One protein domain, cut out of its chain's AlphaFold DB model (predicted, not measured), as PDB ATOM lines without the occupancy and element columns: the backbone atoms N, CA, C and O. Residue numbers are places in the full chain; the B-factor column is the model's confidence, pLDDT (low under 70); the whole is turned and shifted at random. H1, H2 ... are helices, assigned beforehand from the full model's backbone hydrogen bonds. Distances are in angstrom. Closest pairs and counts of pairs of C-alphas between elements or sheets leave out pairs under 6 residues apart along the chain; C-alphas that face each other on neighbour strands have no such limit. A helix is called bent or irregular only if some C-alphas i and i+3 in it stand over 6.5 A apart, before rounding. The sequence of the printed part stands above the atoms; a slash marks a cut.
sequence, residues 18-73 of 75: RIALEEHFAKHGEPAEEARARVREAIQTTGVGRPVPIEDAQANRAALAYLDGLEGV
ATOM      1  N   ARG A  18      74.672  79.978  53.367       81.06
ATOM      2  CA  ARG A  18      74.135  79.185  54.476       81.06
ATOM      3  C   ARG A  18      75.214  78.324  55.133       81.06
ATOM      4  O   ARG A  18      75.329  78.357  56.351       81.06
ATOM      5  N   ILE A  19      76.022  77.616  54.344       88.31
ATOM      6  CA  ILE A  19      77.114  76.773  54.852       88.31
ATOM      7  C   ILE A  19      78.123  77.621  55.634       88.31
ATOM      8  O   ILE A  19      78.458  77.283  56.764       88.31
ATOM      9  N   ALA A  20      78.542  78.767  55.090       87.44
ATOM     10  CA  ALA A  20      79.463  79.670  55.777       87.44
ATOM     11  C   ALA A  20      78.894  80.189  57.111       87.44
ATOM     12  O   ALA A  20      79.628  80.357  58.088       87.44
ATOM     13  N   LEU A  21      77.579  80.426  57.174       84.06
ATOM     14  CA  LEU A  21      76.909  80.850  58.400       84.06
ATOM     15  C   LEU A  21      76.834  79.717  59.437       84.06
ATOM     16  O   LEU A  21      77.095  79.951  60.619       84.06
ATOM     17  N   GLU A  22      76.526  78.496  59.001       88.44
ATOM     18  CA  GLU A  22      76.516  77.299  59.850       88.44
ATOM     19  C   GLU A  22      77.913  77.011  60.426       88.44
ATOM     20  O   GLU A  22      78.053  76.816  61.633       88.44
ATOM     21  N   GLU A  23      78.964  77.074  59.601       91.25
ATOM     22  CA  GLU A  23      80.358  76.923  60.040       91.25
ATOM     23  C   GLU A  23      80.767  78.002  61.051       91.25
ATOM     24  O   GLU A  23      81.429  77.717  62.055       91.25
ATOM     25  N   HIS A  24      80.343  79.248  60.826       90.50
ATOM     26  CA  HIS A  24      80.599  80.345  61.750       90.50
ATOM     27  C   HIS A  24      79.943  80.096  63.117       90.50
ATOM     28  O   HIS A  24      80.601  80.251  64.149       90.50
ATOM     29  N   PHE A  25      78.674  79.679  63.145       92.38
ATOM     30  CA  PHE A  25      77.980  79.360  64.396       92.38
ATOM     31  C   PHE A  25      78.548  78.119  65.082       92.38
ATOM     32  O   PHE A  25      78.646  78.107  66.306       92.38
ATOM     33  N   ALA A  26      79.009  77.118  64.333       90.06
ATOM     34  CA  ALA A  26      79.704  75.973  64.913       90.06
ATOM     35  C   ALA A  26      81.012  76.387  65.615       90.06
ATOM     36  O   ALA A  26      81.356  75.845  66.663       90.06
ATOM     37  N   LYS A  27      81.733  77.373  65.063       93.94
ATOM     38  CA  LYS A  27      83.012  77.851  65.607       93.94
ATOM     39  C   LYS A  27      82.864  78.847  66.761       93.94
ATOM     40  O   LYS A  27      83.683  78.837  67.678       93.94
ATOM     41  N   HIS A  28      81.873  79.730  66.696       90.12
ATOM     42  CA  HIS A  28      81.749  80.881  67.600       90.12
ATOM     43  C   HIS A  28      80.490  80.859  68.476       90.12
ATOM     44  O   HIS A  28      80.371  81.679  69.385       90.12
ATOM     45  N   GLY A  29      79.583  79.911  68.239       89.44
ATOM     46  CA  GLY A  29      78.257  79.877  68.843       89.44
ATOM     47  C   GLY A  29      77.271  80.807  68.138       89.44
ATOM     48  O   GLY A  29      77.642  81.711  67.383       89.44
ATOM     49  N   GLU A  30      75.982  80.582  68.388       88.94
ATOM     50  CA  GLU A  30      74.951  81.511  67.944       88.94
ATOM     51  C   GLU A  30      74.977  82.812  68.767       88.94
ATOM     52  O   GLU A  30      75.228  82.783  69.976       88.94
ATOM     53  N   PRO A  31      74.665  83.969  68.154       86.56
ATOM     54  CA  PRO A  31      74.519  85.218  68.886       86.56
ATOM     55  C   PRO A  31      73.398  85.121  69.921       86.56
ATOM     56  O   PRO A  31      72.281  84.714  69.583       86.56
ATOM     57  N   ALA A  32      73.673  85.581  71.143       91.06
ATOM     58  CA  ALA A  32      72.662  85.745  72.184       91.06
ATOM     59  C   ALA A  32      71.567  86.738  71.754       91.06
ATOM     60  O   ALA A  32      71.832  87.686  71.009       91.06
ATOM     61  N   GLU A  33      70.347  86.564  72.266       88.75
ATOM     62  CA  GLU A  33      69.192  87.409  71.916       88.75
ATOM     63  C   GLU A  33      69.442  88.906  72.151       88.75
ATOM     64  O   GLU A  33      69.086  89.743  71.322       88.75
ATOM     65  N   GLU A  34      70.156  89.259  73.218       87.25
ATOM     66  CA  GLU A  34      70.533  90.648  73.499       87.25
ATOM     67  C   GLU A  34      71.451  91.240  72.417       87.25
ATOM     68  O   GLU A  34      71.306  92.403  72.037       87.25
ATOM     69  N   ALA A  35      72.376  90.440  71.873       85.62
ATOM     70  CA  ALA A  35      73.241  90.864  70.775       85.62
ATOM     71  C   ALA A  35      72.431  91.057  69.484       85.62
ATOM     72  O   ALA A  35      72.641  92.035  68.764       85.62
ATOM     73  N   ARG A  36      71.449  90.182  69.224       85.94
ATOM     74  CA  ARG A  36      70.529  90.316  68.081       85.94
ATOM     75  C   ARG A  36      69.683  91.584  68.185       85.94
ATOM     76  O   ARG A  36      69.505  92.276  67.183       85.94
ATOM     77  N   ALA A  37      69.189  91.909  69.380       86.88
ATOM     78  CA  ALA A  37      68.410  93.118  69.628       86.88
ATOM     79  C   ALA A  37      69.230  94.392  69.357       86.88
ATOM     80  O   ALA A  37      68.775  95.258  68.609       86.88
ATOM     81  N   ARG A  38      70.470  94.460  69.863       84.50
ATOM     82  CA  ARG A  38      71.376  95.600  69.625       84.50
ATOM     83  C   ARG A  38      71.726  95.776  68.151       84.50
ATOM     84  O   ARG A  38      71.729  96.895  67.652       84.50
ATOM     85  N   VAL A  39      71.990  94.683  67.432       83.62
ATOM     86  CA  VAL A  39      72.261  94.744  65.984       83.62
ATOM     87  C   VAL A  39      71.028  95.228  65.218       83.62
ATOM     88  O   VAL A  39      71.154  96.036  64.303       83.62
ATOM     89  N   ARG A  40      69.824  94.792  65.605       81.88
ATOM     90  CA  ARG A  40      68.576  95.249  64.977       81.88
ATOM     91  C   ARG A  40      68.354  96.748  65.174       81.88
ATOM     92  O   ARG A  40      68.011  97.433  64.214       81.88
ATOM     93  N   GLU A  41      68.583  97.250  66.382       83.19
ATOM     94  CA  GLU A  41      68.538  98.684  66.684       83.19
ATOM     95  C   GLU A  41      69.606  99.458  65.893       83.19
ATOM     96  O   GLU A  41      69.311 100.490  65.289       83.19
ATOM     97  N   ALA A  42      70.828  98.927  65.798       80.56
ATOM     98  CA  ALA A  42      71.902  99.524  65.008       80.56
ATOM     99  C   ALA A  42      71.549  99.610  63.511       80.56
ATOM    100  O   ALA A  42      71.765 100.647  62.890       80.56
ATOM    101  N   ILE A  43      70.951  98.569  62.924       78.25
ATOM    102  CA  ILE A  43      70.490  98.574  61.521       78.25
ATOM    103  C   ILE A  43      69.395  99.627  61.310       78.25
ATOM    104  O   ILE A  43      69.408 100.362  60.321       78.25
ATOM    105  N   GLN A  44      68.453  99.733  62.251       75.75
ATOM    106  CA  GLN A  44      67.371 100.716  62.176       75.75
ATOM    107  C   GLN A  44      67.876 102.160  62.283       75.75
ATOM    108  O   GLN A  44      67.339 103.038  61.613       75.75
ATOM    109  N   THR A  45      68.907 102.402  63.095       77.00
ATOM    110  CA  THR A  45      69.453 103.744  63.355       77.00
ATOM    111  C   THR A  45      70.487 104.195  62.324       77.00
ATOM    112  O   THR A  45      70.515 105.370  61.974       77.00
ATOM    113  N   THR A  46      71.321 103.286  61.808       68.06
ATOM    114  CA  THR A  46      72.413 103.622  60.871       68.06
ATOM    115  C   THR A  46      72.007 103.553  59.396       68.06
ATOM    116  O   THR A  46      72.727 104.062  58.542       68.06
ATOM    117  N   GLY A  47      70.863 102.936  59.071       64.25
ATOM    118  CA  GLY A  47      70.334 102.812  57.704       64.25
ATOM    119  C   GLY A  47      71.025 101.754  56.830       64.25
ATOM    120  O   GLY A  47      70.472 101.360  55.803       64.25
ATOM    121  N   VAL A  48      72.191 101.240  57.238       61.97
ATOM    122  CA  VAL A  48      72.917 100.168  56.539       61.97
ATOM    123  C   VAL A  48      72.195  98.836  56.745       61.97
ATOM    124  O   VAL A  48      71.945  98.419  57.872       61.97
ATOM    125  N   GLY A  49      71.851  98.159  55.645       65.75
ATOM    126  CA  GLY A  49      71.107  96.893  55.672       65.75
ATOM    127  C   GLY A  49      69.588  97.048  55.814       65.75
ATOM    128  O   GLY A  49      68.878  96.044  55.895       65.75
ATOM    129  N   ARG A  50      69.060  98.281  55.813       70.62
ATOM    130  CA  ARG A  50      67.615  98.511  55.728       70.62
ATOM    131  C   ARG A  50      67.118  98.147  54.319       70.62
ATOM    132  O   ARG A  50      67.759  98.534  53.341       70.62
ATOM    133  N   PRO A  51      65.974  97.452  54.181       70.75
ATOM    134  CA  PRO A  51      65.324  97.301  52.885       70.75
ATOM    135  C   PRO A  51      65.060  98.676  52.267       70.75
ATOM    136  O   PRO A  51      64.536  99.565  52.940       70.75
ATOM    137  N   VAL A  52      65.428  98.845  50.996       78.31
ATOM    138  CA  VAL A  52      65.132 100.069  50.243       78.31
ATOM    139  C   VAL A  52      63.606 100.193  50.108       78.31
ATOM    140  O   VAL A  52      62.980  99.215  49.683       78.31
ATOM    141  N   PRO A  53      62.995 101.340  50.465       82.31
ATOM    142  CA  PRO A  53      61.574 101.586  50.223       82.31
ATOM    143  C   PRO A  53      61.207 101.364  48.753       82.31
ATOM    144  O   PRO A  53      62.016 101.612  47.855       82.31
ATOM    145  N   ILE A  54      59.996 100.872  48.480       77.00
ATOM    146  CA  ILE A  54      59.611 100.485  47.113       77.00
ATOM    147  C   ILE A  54      59.539 101.702  46.180       77.00
ATOM    148  O   ILE A  54      59.838 101.594  44.991       77.00
ATOM    149  N   GLU A  55      59.210 102.862  46.742       81.25
ATOM    150  CA  GLU A  55      59.162 104.161  46.080       81.25
ATOM    151  C   GLU A  55      60.558 104.585  45.596       81.25
ATOM    152  O   GLU A  55      60.722 105.036  44.461       81.25
ATOM    153  N   ASP A  56      61.584 104.336  46.413       83.31
ATOM    154  CA  ASP A  56      62.976 104.686  46.114       83.31
ATOM    155  C   ASP A  56      63.656 103.646  45.214       83.31
ATOM    156  O   ASP A  56      64.603 103.950  44.487       83.31
ATOM    157  N   ALA A  57      63.172 102.401  45.211       85.06
ATOM    158  CA  ALA A  57      63.767 101.315  44.440       85.06
ATOM    159  C   ALA A  57      63.758 101.586  42.923       85.06
ATOM    160  O   ALA A  57      64.713 101.229  42.229       85.06
ATOM    161  N   GLN A  58      62.705 102.223  42.397       85.44
ATOM    162  CA  GLN A  58      62.628 102.582  40.976       85.44
ATOM    163  C   GLN A  58      63.597 103.714  40.618       85.44
ATOM    164  O   GLN A  58      64.316 103.605  39.623       85.44
ATOM    165  N   ALA A  59      63.669 104.757  41.450       87.19
ATOM    166  CA  ALA A  59      64.601 105.868  41.266       87.19
ATOM    167  C   ALA A  59      66.062 105.392  41.333       87.19
ATOM    168  O   ALA A  59      66.869 105.731  40.467       87.19
ATOM    169  N   ASN A  60      66.377 104.515  42.288       87.19
ATOM    170  CA  ASN A  60      67.703 103.918  42.422       87.19
ATOM    171  C   ASN A  60      68.075 103.068  41.200       87.19
ATOM    172  O   ASN A  60      69.199 103.160  40.714       87.19
ATOM    173  N   ARG A  61      67.141 102.285  40.639       87.44
ATOM    174  CA  ARG A  61      67.385 101.538  39.389       87.44
ATOM    175  C   ARG A  61      67.688 102.461  38.212       87.44
ATOM    176  O   ARG A  61      68.596 102.163  37.443       87.44
ATOM    177  N   ALA A  62      66.957 103.567  38.074       86.38
ATOM    178  CA  ALA A  62      67.202 104.541  37.013       86.38
ATOM    179  C   ALA A  62      68.574 105.220  37.166       86.38
ATOM    180  O   ALA A  62      69.309 105.349  36.189       86.38
ATOM    181  N   ALA A  63      68.948 105.591  38.394       89.06
ATOM    182  CA  ALA A  63      70.258 106.164  38.690       89.06
ATOM    183  C   ALA A  63      71.402 105.180  38.386       89.06
ATOM    184  O   ALA A  63      72.388 105.561  37.761       89.06
ATOM    185  N   LEU A  64      71.252 103.905  38.760       89.19
ATOM    186  CA  LEU A  64      72.237 102.863  38.454       89.19
ATOM    187  C   LEU A  64      72.382 102.632  36.944       89.19
ATOM    188  O   LEU A  64      73.501 102.537  36.455       89.19
ATOM    189  N   ALA A  65      71.272 102.600  36.201       89.25
ATOM    190  CA  ALA A  65      71.304 102.461  34.744       89.25
ATOM    191  C   ALA A  65      72.016 103.639  34.056       89.25
ATOM    192  O   ALA A  65      72.724 103.450  33.070       89.25
ATOM    193  N   TYR A  66      71.854 104.856  34.583       87.19
ATOM    194  CA  TYR A  66      72.572 106.030  34.091       87.19
ATOM    195  C   TYR A  66      74.087 105.923  34.326       87.19
ATOM    196  O   TYR A  66      74.864 106.213  33.419       87.19
ATOM    197  N   LEU A  67      74.509 105.475  35.513       86.69
ATOM    198  CA  LEU A  67      75.927 105.291  35.842       86.69
ATOM    199  C   LEU A  67      76.591 104.204  34.981       86.69
ATOM    200  O   LEU A  67      77.673 104.438  34.452       86.69
ATOM    201  N   ASP A  68      75.917 103.072  34.772       84.44
ATOM    202  CA  ASP A  68      76.387 101.988  33.893       84.44
ATOM    203  C   ASP A  68      76.563 102.476  32.441       84.44
ATOM    204  O   ASP A  68      77.548 102.177  31.763       84.44
ATOM    205  N   GLY A  69      75.649 103.336  31.978       78.94
ATOM    206  CA  GLY A  69      75.750 103.989  30.674       78.94
ATOM    207  C   GLY A  69      76.949 104.936  30.535       78.94
ATOM    208  O   GLY A  69      77.492 105.060  29.439       78.94
ATOM    209  N   LEU A  70      77.386 105.588  31.617       72.31
ATOM    210  CA  LEU A  70      78.565 106.461  31.609       72.31
ATOM    211  C   LEU A  70      79.882 105.672  31.574       72.31
ATOM    212  O   LEU A  70      80.821 106.105  30.904       72.31
ATOM    213  N   GLU A  71      79.951 104.510  32.228       60.72
ATOM    214  CA  GLU A  71      81.134 103.637  32.179       60.72
ATOM    215  C   GLU A  71      81.400 103.086  30.763       60.72
ATOM    216  O   GLU A  71      82.550 102.844  30.396       60.72
ATOM    217  N   GLY A  72      80.365 102.966  29.924       56.91
ATOM    218  CA  GLY A  72      80.480 102.492  28.540       56.91
ATOM    219  C   GLY A  72      81.023 103.500  27.514       56.91
ATOM    220  O   GLY A  72      81.324 103.098  26.392       56.91
ATOM    221  N   VAL A  73      81.149 104.789  27.854       57.06
ATOM    222  CA  VAL A  73      81.552 105.859  26.906       57.06
ATOM    223  C   VAL A  73      83.009 106.315  27.124       57.06
ATOM    224  O   VAL A  73      83.536 107.106  26.346       57.06
TER     225      VAL A  73
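This is residues 18 to 73 of the 75 residues of an uncharacterized protein of Nocardiopsis sp. CNR-923 (UniProt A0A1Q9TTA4). The model is an open arch of three separate helices strung along the chain, with no packed core. H2 and the link of residues 47 to 53 make the span of the arch, H3 makes one leg and the link of residues 29 to 32 the other, and H1 lies crosswise at the foot of that second leg, reaching inward from it, apart from both H2 and H3. The printed part has 56 residues with three named helices, in the order H1, H2, H3, and no named strand; the class is all helix. The whole is extended, with a radius of gyration of the C-alphas of 17.9 A, and elongated, with spans of 49 by 26 by 16 A.

H1 is residues 18 to 28, 15.3 A from first to last C-alpha, and begins at C-alpha 18 at (74.135, 79.185, 54.476). H2 is residues 33 to 46, 19.9 A long, and begins at C-alpha 33 at (69.192, 87.409, 71.916). H3, the longest helix, is residues 54 to 71, 26.4 A long, and ends at C-alpha 71 at (81.134, 103.637, 32.179). H3 is neither bent nor irregular, but only just: C-alphas 55 and 58 are 6.4 A apart.

H1 and H2 are apart, though a tight link of 4 residues joins them. H2 and H3 are apart too, joined by a short link of 7 residues. H1 and H3 are also apart. Residues 61 to 73, of which 61 to 71 belong to H3, are among those that stand free. In H1 and H2 every O i to N i+4 pair is within hydrogen-bond range; in H3, 12 of 14 are.

The two C-alphas farthest apart, those of Ala 32 and Val 73, are 50.3 A apart. The printed part has no cut, and no link is long. The mean pLDDT of the printed part is 81.9; residues 46 to 49 and 71 to 73 are under 70.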